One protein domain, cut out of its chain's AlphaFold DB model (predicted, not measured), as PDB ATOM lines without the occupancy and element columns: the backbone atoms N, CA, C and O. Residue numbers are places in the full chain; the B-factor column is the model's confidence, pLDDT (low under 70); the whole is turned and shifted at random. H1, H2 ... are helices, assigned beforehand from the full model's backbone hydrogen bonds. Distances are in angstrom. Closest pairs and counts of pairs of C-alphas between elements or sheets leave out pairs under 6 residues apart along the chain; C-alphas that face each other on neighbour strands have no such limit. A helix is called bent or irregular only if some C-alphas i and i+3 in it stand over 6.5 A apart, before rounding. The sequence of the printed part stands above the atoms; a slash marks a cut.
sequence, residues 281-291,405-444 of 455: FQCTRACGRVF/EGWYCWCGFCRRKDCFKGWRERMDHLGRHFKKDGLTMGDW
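Overview. This is residues 281 to 291 and 405 to 444 of the 455 residues of the protein "Dual specificity mitogen-activated protein kinase kinase 1" of Diplodia corticola (UniProt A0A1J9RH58). This domain has little regular structure: one helix, H2, forms a side, with a wide loop, residues 409 to 422, beside it, the short turn H1 near its beginning, and the loop of residues 281 to 291 near its last turns. The printed part has 51 residues, with two named helices, H1 then H2, and no named strand; the class is all helix, with 19 residues in named elements. It is compact and rounded, with a radius of gyration of the C-alphas of 10.4 A and spans of 26 by 21 by 18 A.

Arrangement. H2, residues 423 to 437, is close to but not clearly touching H1, residues 405 to 408; their closest C-alphas, of Trp 423 and Tyr 408, are 6.6 A apart. Every O i to N i+4 pair in H2 is within hydrogen-bond range; H1 is too short for such a pair. Residues 281 to 282 pair antiparallel with residues 290 to 291.

Along the chain. H2 is 20.3 A long, from C-alpha 423 at (26.799, 15.922, -4.056) to C-alpha 437 at (22.337, 4.607, -20.307). H1, 6.6 A long from C-alpha 405 to 408, is only just irregular.

Size, cuts and confidence. Residues 292 to 404 are not printed, and C-alphas 291 and 405 are 26.8 A apart across this cut. The 14-residue link from H1 to H2 is long. Residues 405 to 407 have pLDDT under 70.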
ATOM      1  N   PHE A 281      29.584  13.161 -20.903       97.62
ATOM      2  CA  PHE A 281      29.148  13.952 -19.752       97.62
ATOM      3  C   PHE A 281      28.688  15.341 -20.183       97.62
ATOM      4  O   PHE A 281      29.471  16.097 -20.754       97.62
ATOM      5  N   GLN A 282      27.457  15.719 -19.849       96.44
ATOM      6  CA  GLN A 282      26.901  17.028 -20.190       96.44
ATOM      7  C   GLN A 282      26.550  17.845 -18.945       96.44
ATOM      8  O   GLN A 282      26.197  17.308 -17.895       96.44
ATOM      9  N   CYS A 283      26.641  19.171 -19.042       95.44
ATOM     10  CA  CYS A 283      26.254  20.042 -17.932       95.44
ATOM     11  C   CYS A 283      24.742  19.970 -17.652       95.44
ATOM     12  O   CYS A 283      23.926  20.315 -18.502       95.44
ATOM     13  N   THR A 284      24.380  19.650 -16.411       93.56
ATOM     14  CA  THR A 284      23.000  19.551 -15.911       93.56
ATOM     15  C   THR A 284      22.282  20.886 -15.738       93.56
ATOM     16  O   THR A 284      21.113  20.919 -15.366       93.56
ATOM     17  N   ARG A 285      22.964  22.009 -15.993       91.25
ATOM     18  CA  ARG A 285      22.329  23.322 -16.198       91.25
ATOM     19  C   ARG A 285      21.912  23.555 -17.650       91.25
ATOM     20  O   ARG A 285      21.555  24.677 -17.982       91.25
ATOM     21  N   ALA A 286      22.040  22.538 -18.503       93.25
ATOM     22  CA  ALA A 286      21.758  22.633 -19.926       93.25
ATOM     23  C   ALA A 286      22.534  23.788 -20.589       93.25
ATOM     24  O   ALA A 286      21.994  24.528 -21.390       93.25
ATOM     25  N   CYS A 287      23.821  23.981 -20.257       94.00
ATOM     26  CA  CYS A 287      24.636  25.031 -20.898       94.00
ATOM     27  C   CYS A 287      25.212  24.628 -22.270       94.00
ATOM     28  O   CYS A 287      25.996  25.373 -22.859       94.00
ATOM     29  N   GLY A 288      24.890  23.421 -22.754       92.94
ATOM     30  CA  GLY A 288      25.366  22.875 -24.030       92.94
ATOM     31  C   GLY A 288      26.830  22.425 -24.044       92.94
ATOM     32  O   GLY A 288      27.350  22.053 -25.093       92.94
ATOM     33  N   ARG A 289      27.537  22.468 -22.905       95.00
ATOM     34  CA  ARG A 289      28.903  21.932 -22.815       95.00
ATOM     35  C   ARG A 289      28.897  20.440 -22.538       95.00
ATOM     36  O   ARG A 289      28.217  19.980 -21.619       95.00
ATOM     37  N   VAL A 290      29.760  19.745 -23.272       96.19
ATOM     38  CA  VAL A 290      29.988  18.304 -23.160       96.19
ATOM     39  C   VAL A 290      31.461  18.018 -22.850       96.19
ATOM     40  O   VAL A 290      32.354  18.754 -23.290       96.19
ATOM     41  N   PHE A 291      31.734  16.975 -22.073       96.81
ATOM     42  CA  PHE A 291      33.046  16.689 -21.494       96.81
ATOM     43  C   PHE A 291      33.438  15.221 -21.719       96.81
ATOM     44  O   PHE A 291      32.606  14.332 -21.520       96.81
ATOM     45  N   GLU A 405      17.899  21.796  -0.055       55.53
ATOM     46  CA  GLU A 405      17.670  20.348   0.174       55.53
ATOM     47  C   GLU A 405      16.979  19.623  -0.966       55.53
ATOM     48  O   GLU A 405      17.233  18.446  -1.210       55.53
ATOM     49  N   GLY A 406      16.120  20.302  -1.715       61.62
ATOM     50  CA  GLY A 406      15.375  19.652  -2.787       61.62
ATOM     51  C   GLY A 406      16.170  19.465  -4.076       61.62
ATOM     52  O   GLY A 406      15.865  18.584  -4.883       61.62
ATOM     53  N   TRP A 407      17.163  20.317  -4.342       69.44
ATOM     54  CA  TRP A 407      17.701  20.393  -5.698       69.44
ATOM     55  C   TRP A 407      18.745  19.305  -5.975       69.44
ATOM     56  O   TRP A 407      18.738  18.680  -7.043       69.44
ATOM     57  N   TYR A 408      19.647  19.051  -5.025       75.00
ATOM     58  CA  TYR A 408      20.661  18.016  -5.207       75.00
ATOM     59  C   TYR A 408      20.094  16.615  -5.021       75.00
ATOM     60  O   TYR A 408      20.687  15.697  -5.574       75.00
ATOM     61  N   CYS A 409      18.973  16.442  -4.314       80.44
ATOM     62  CA  CYS A 409      18.352  15.140  -4.080       80.44
ATOM     63  C   CYS A 409      17.582  14.614  -5.308       80.44
ATOM     64  O   CYS A 409      17.199  13.444  -5.355       80.44
ATOM     65  N   TRP A 410      17.405  15.440  -6.342       86.56
ATOM     66  CA  TRP A 410      16.617  15.093  -7.515       86.56
ATOM     67  C   TRP A 410      17.465  14.855  -8.775       86.56
ATOM     68  O   TRP A 410      18.461  15.527  -9.065       86.56
ATOM     69  N   CYS A 411      17.040  13.859  -9.553       92.81
ATOM     70  CA  CYS A 411      17.624  13.492 -10.839       92.81
ATOM     71  C   CYS A 411      16.580  13.643 -11.949       92.81
ATOM     72  O   CYS A 411      15.577  12.927 -11.943       92.81
ATOM     73  N   GLY A 412      16.843  14.504 -12.936       92.00
ATOM     74  CA  GLY A 412      15.939  14.727 -14.071       92.00
ATOM     75  C   GLY A 412      15.776  13.535 -15.010       92.00
ATOM     76  O   GLY A 412      14.791  13.474 -15.741       92.00
ATOM     77  N   PHE A 413      16.680  12.555 -14.951       95.00
ATOM     78  CA  PHE A 413      16.552  11.299 -15.694       95.00
ATOM     79  C   PHE A 413      15.638  10.299 -14.978       95.00
ATOM     80  O   PHE A 413      14.701   9.768 -15.565       95.00
ATOM     81  N   CYS A 414      15.874  10.074 -13.681       93.50
ATOM     82  CA  CYS A 414      15.121   9.103 -12.883       93.50
ATOM     83  C   CYS A 414      13.777   9.628 -12.358       93.50
ATOM     84  O   CYS A 414      12.956   8.828 -11.918       93.50
ATOM     85  N   ARG A 415      13.571  10.951 -12.315       88.06
ATOM     86  CA  ARG A 415      12.395  11.632 -11.731       88.06
ATOM     87  C   ARG A 415      12.098  11.301 -10.264       88.06
ATOM     88  O   ARG A 415      11.039  11.657  -9.756       88.06
ATOM     89  N   ARG A 416      13.018  10.640  -9.569       84.50
ATOM     90  CA  ARG A 416      12.894  10.343  -8.145       84.50
ATOM     91  C   ARG A 416      13.409  11.536  -7.342       84.50
ATOM     92  O   ARG A 416      14.489  12.054  -7.633       84.50
ATOM     93  N   LYS A 417      12.594  11.978  -6.384       71.12
ATOM     94  CA  LYS A 417      13.025  12.835  -5.276       71.12
ATOM     95  C   LYS A 417      13.797  11.948  -4.289       71.12
ATOM     96  O   LYS A 417      13.522  10.752  -4.228       71.12
ATOM     97  N   ASP A 418      14.788  12.504  -3.605       75.44
ATOM     98  CA  ASP A 418      15.561  11.822  -2.550       75.44
ATOM     99  C   ASP A 418      16.510  10.711  -3.029       75.44
ATOM    100  O   ASP A 418      16.808   9.752  -2.322       75.44
ATOM    101  N   CYS A 419      17.047  10.843  -4.241       76.62
ATOM    102  CA  CYS A 419      18.026   9.893  -4.768       76.62
ATOM    103  C   CYS A 419      19.390   9.950  -4.070       76.62
ATOM    104  O   CYS A 419      20.191   9.039  -4.282       76.62
ATOM    105  N   PHE A 420      19.703  11.033  -3.353       86.38
ATOM    106  CA  PHE A 420      21.078  11.348  -2.976       86.38
ATOM    107  C   PHE A 420      21.170  11.921  -1.573       86.38
ATOM    108  O   PHE A 420      20.481  12.886  -1.253       86.38
ATOM    109  N   LYS A 421      22.109  11.388  -0.794       86.25
ATOM    110  CA  LYS A 421      22.520  11.927   0.506       86.25
ATOM    111  C   LYS A 421      23.528  13.070   0.378       86.25
ATOM    112  O   LYS A 421      23.842  13.726   1.360       86.25
ATOM    113  N   GLY A 422      24.076  13.297  -0.817       87.31
ATOM    114  CA  GLY A 422      25.014  14.390  -1.047       87.31
ATOM    115  C   GLY A 422      25.507  14.510  -2.485       87.31
ATOM    116  O   GLY A 422      25.230  13.683  -3.358       87.31
ATOM    117  N   TRP A 423      26.299  15.555  -2.727       88.62
ATOM    118  CA  TRP A 423      26.799  15.922  -4.056       88.62
ATOM    119  C   TRP A 423      27.581  14.814  -4.765       88.62
ATOM    120  O   TRP A 423      27.410  14.608  -5.967       88.62
ATOM    121  N   ARG A 424      28.443  14.092  -4.040       91.06
ATOM    122  CA  ARG A 424      29.265  13.017  -4.619       91.06
ATOM    123  C   ARG A 424      28.391  11.898  -5.181       91.06
ATOM    124  O   ARG A 424      28.551  11.528  -6.340       91.06
ATOM    125  N   GLU A 425      27.428  11.430  -4.391       92.94
ATOM    126  CA  GLU A 425      26.485  10.385  -4.797       92.94
ATOM    127  C   GLU A 425      25.660  10.824  -6.013       92.94
ATOM    128  O   GLU A 425      25.505  10.069  -6.976       92.94
ATOM    129  N   ARG A 426      25.228  12.093  -6.022       92.56
ATOM    130  CA  ARG A 426      24.558  12.715  -7.167       92.56
ATOM    131  C   ARG A 426      25.424  12.680  -8.427       92.56
ATOM    132  O   ARG A 426      24.962  12.214  -9.468       92.56
ATOM    133  N   MET A 427      26.671  13.149  -8.362       95.06
ATOM    134  CA  MET A 427      27.594  13.144  -9.508       95.06
ATOM    135  C   MET A 427      27.872  11.727 -10.018       95.06
ATOM    136  O   MET A 427      27.950  11.499 -11.227       95.06
ATOM    137  N   ASP A 428      28.010  10.763  -9.112       95.81
ATOM    138  CA  ASP A 428      28.259   9.365  -9.455       95.81
ATOM    139  C   ASP A 428      27.062   8.730 -10.156       95.81
ATOM    140  O   ASP A 428      27.220   8.067 -11.183       95.81
ATOM    141  N   HIS A 429      25.859   8.979  -9.648       95.75
ATOM    142  CA  HIS A 429      24.621   8.528 -10.262       95.75
ATOM    143  C   HIS A 429      24.383   9.154 -11.634       95.75
ATOM    144  O   HIS A 429      24.143   8.440 -12.604       95.75
ATOM    145  N   LEU A 430      24.494  10.476 -11.740       95.69
ATOM    146  CA  LEU A 430      24.335  11.185 -13.006       95.69
ATOM    147  C   LEU A 430      25.375  10.736 -14.037       95.69
ATOM    148  O   LEU A 430      25.053  10.532 -15.204       95.69
ATOM    149  N   GLY A 431      26.609  10.483 -13.596       96.69
ATOM    150  CA  GLY A 431      27.646   9.909 -14.447       96.69
ATOM    151  C   GLY A 431      27.284   8.530 -15.010       96.69
ATOM    152  O   GLY A 431      27.706   8.211 -16.121       96.69
ATOM    153  N   ARG A 432      26.488   7.719 -14.292       97.19
ATOM    154  CA  ARG A 432      25.976   6.440 -14.812       97.19
ATOM    155  C   ARG A 432      24.941   6.647 -15.912       97.19
ATOM    156  O   ARG A 432      25.040   5.951 -16.913       97.19
ATOM    157  N   HIS A 433      24.041   7.618 -15.783       97.31
ATOM    158  CA  HIS A 433      23.092   7.939 -16.856       97.31
ATOM    159  C   HIS A 433      23.797   8.347 -18.149       97.31
ATOM    160  O   HIS A 433      23.512   7.795 -19.207       97.31
ATOM    161  N   PHE A 434      24.793   9.227 -18.047       97.06
ATOM    162  CA  PHE A 434      25.579   9.638 -19.209       97.06
ATOM    163  C   PHE A 434      26.362   8.477 -19.836       97.06
ATOM    164  O   PHE A 434      26.384   8.325 -21.052       97.06
ATOM    165  N   LYS A 435      27.027   7.648 -19.019       96.19
ATOM    166  CA  LYS A 435      27.973   6.641 -19.528       96.19
ATOM    167  C   LYS A 435      27.338   5.291 -19.867       96.19
ATOM    168  O   LYS A 435      27.766   4.654 -20.821       96.19
ATOM    169  N   LYS A 436      26.403   4.814 -19.044       96.19
ATOM    170  CA  LYS A 436      25.799   3.479 -19.171       96.19
ATOM    171  C   LYS A 436      24.506   3.526 -19.973       96.19
ATOM    172  O   LYS A 436      24.312   2.679 -20.835       96.19
ATOM    173  N   ASP A 437      23.660   4.510 -19.686       96.06
ATOM    174  CA  ASP A 437      22.337   4.607 -20.307       96.06
ATOM    175  C   ASP A 437      22.377   5.447 -21.596       96.06
ATOM    176  O   ASP A 437      21.441   5.415 -22.386       96.06
ATOM    177  N   GLY A 438      23.470   6.190 -21.818       96.06
ATOM    178  CA  GLY A 438      23.659   7.040 -22.992       96.06
ATOM    179  C   GLY A 438      22.740   8.262 -23.021       96.06
ATOM    180  O   GLY A 438      22.605   8.877 -24.073       96.06
ATOM    181  N   LEU A 439      22.112   8.616 -21.897       96.75
ATOM    182  CA  LEU A 439      21.163   9.726 -21.835       96.75
ATOM    183  C   LEU A 439      21.868  11.070 -22.032       96.75
ATOM    184  O   LEU A 439      22.999  11.268 -21.587       96.75
ATOM    185  N   THR A 440      21.175  12.004 -22.668       96.88
ATOM    186  CA  THR A 440      21.654  13.362 -22.962       96.88
ATOM    187  C   THR A 440      20.852  14.398 -22.187       96.88
ATOM    188  O   THR A 440      19.823  14.077 -21.602       96.88
ATOM    189  N   MET A 441      21.261  15.670 -22.177       95.56
ATOM    190  CA  MET A 441      20.443  16.703 -21.527       95.56
ATOM    191  C   MET A 441      19.093  16.938 -22.212       95.56
ATOM    192  O   MET A 441      18.207  17.492 -21.573       95.56
ATOM    193  N   GLY A 442      18.897  16.471 -23.446       94.44
ATOM    194  CA  GLY A 442      17.573  16.409 -24.070       94.44
ATOM    195  C   GLY A 442      16.597  15.451 -23.373       94.44
ATOM    196  O   GLY A 442      15.389  15.678 -23.345       94.44
ATOM    197  N   ASP A 443      17.118  14.411 -22.718       95.25
ATOM    198  CA  ASP A 443      16.315  13.460 -21.945       95.25
ATOM    199  C   ASP A 443      15.994  13.976 -20.535       95.25
ATOM    200  O   ASP A 443      15.142  13.419 -19.833       95.25
ATOM    201  N   TRP A 444      16.652  15.057 -20.107       94.25
ATOM    202  CA  TRP A 444      16.479  15.641 -18.785       94.25
ATOM    203  C   TRP A 444      15.089  16.255 -18.643       94.25
ATOM    204  O   TRP A 444      14.733  17.213 -19.324       94.25
TER     205      TRP A 444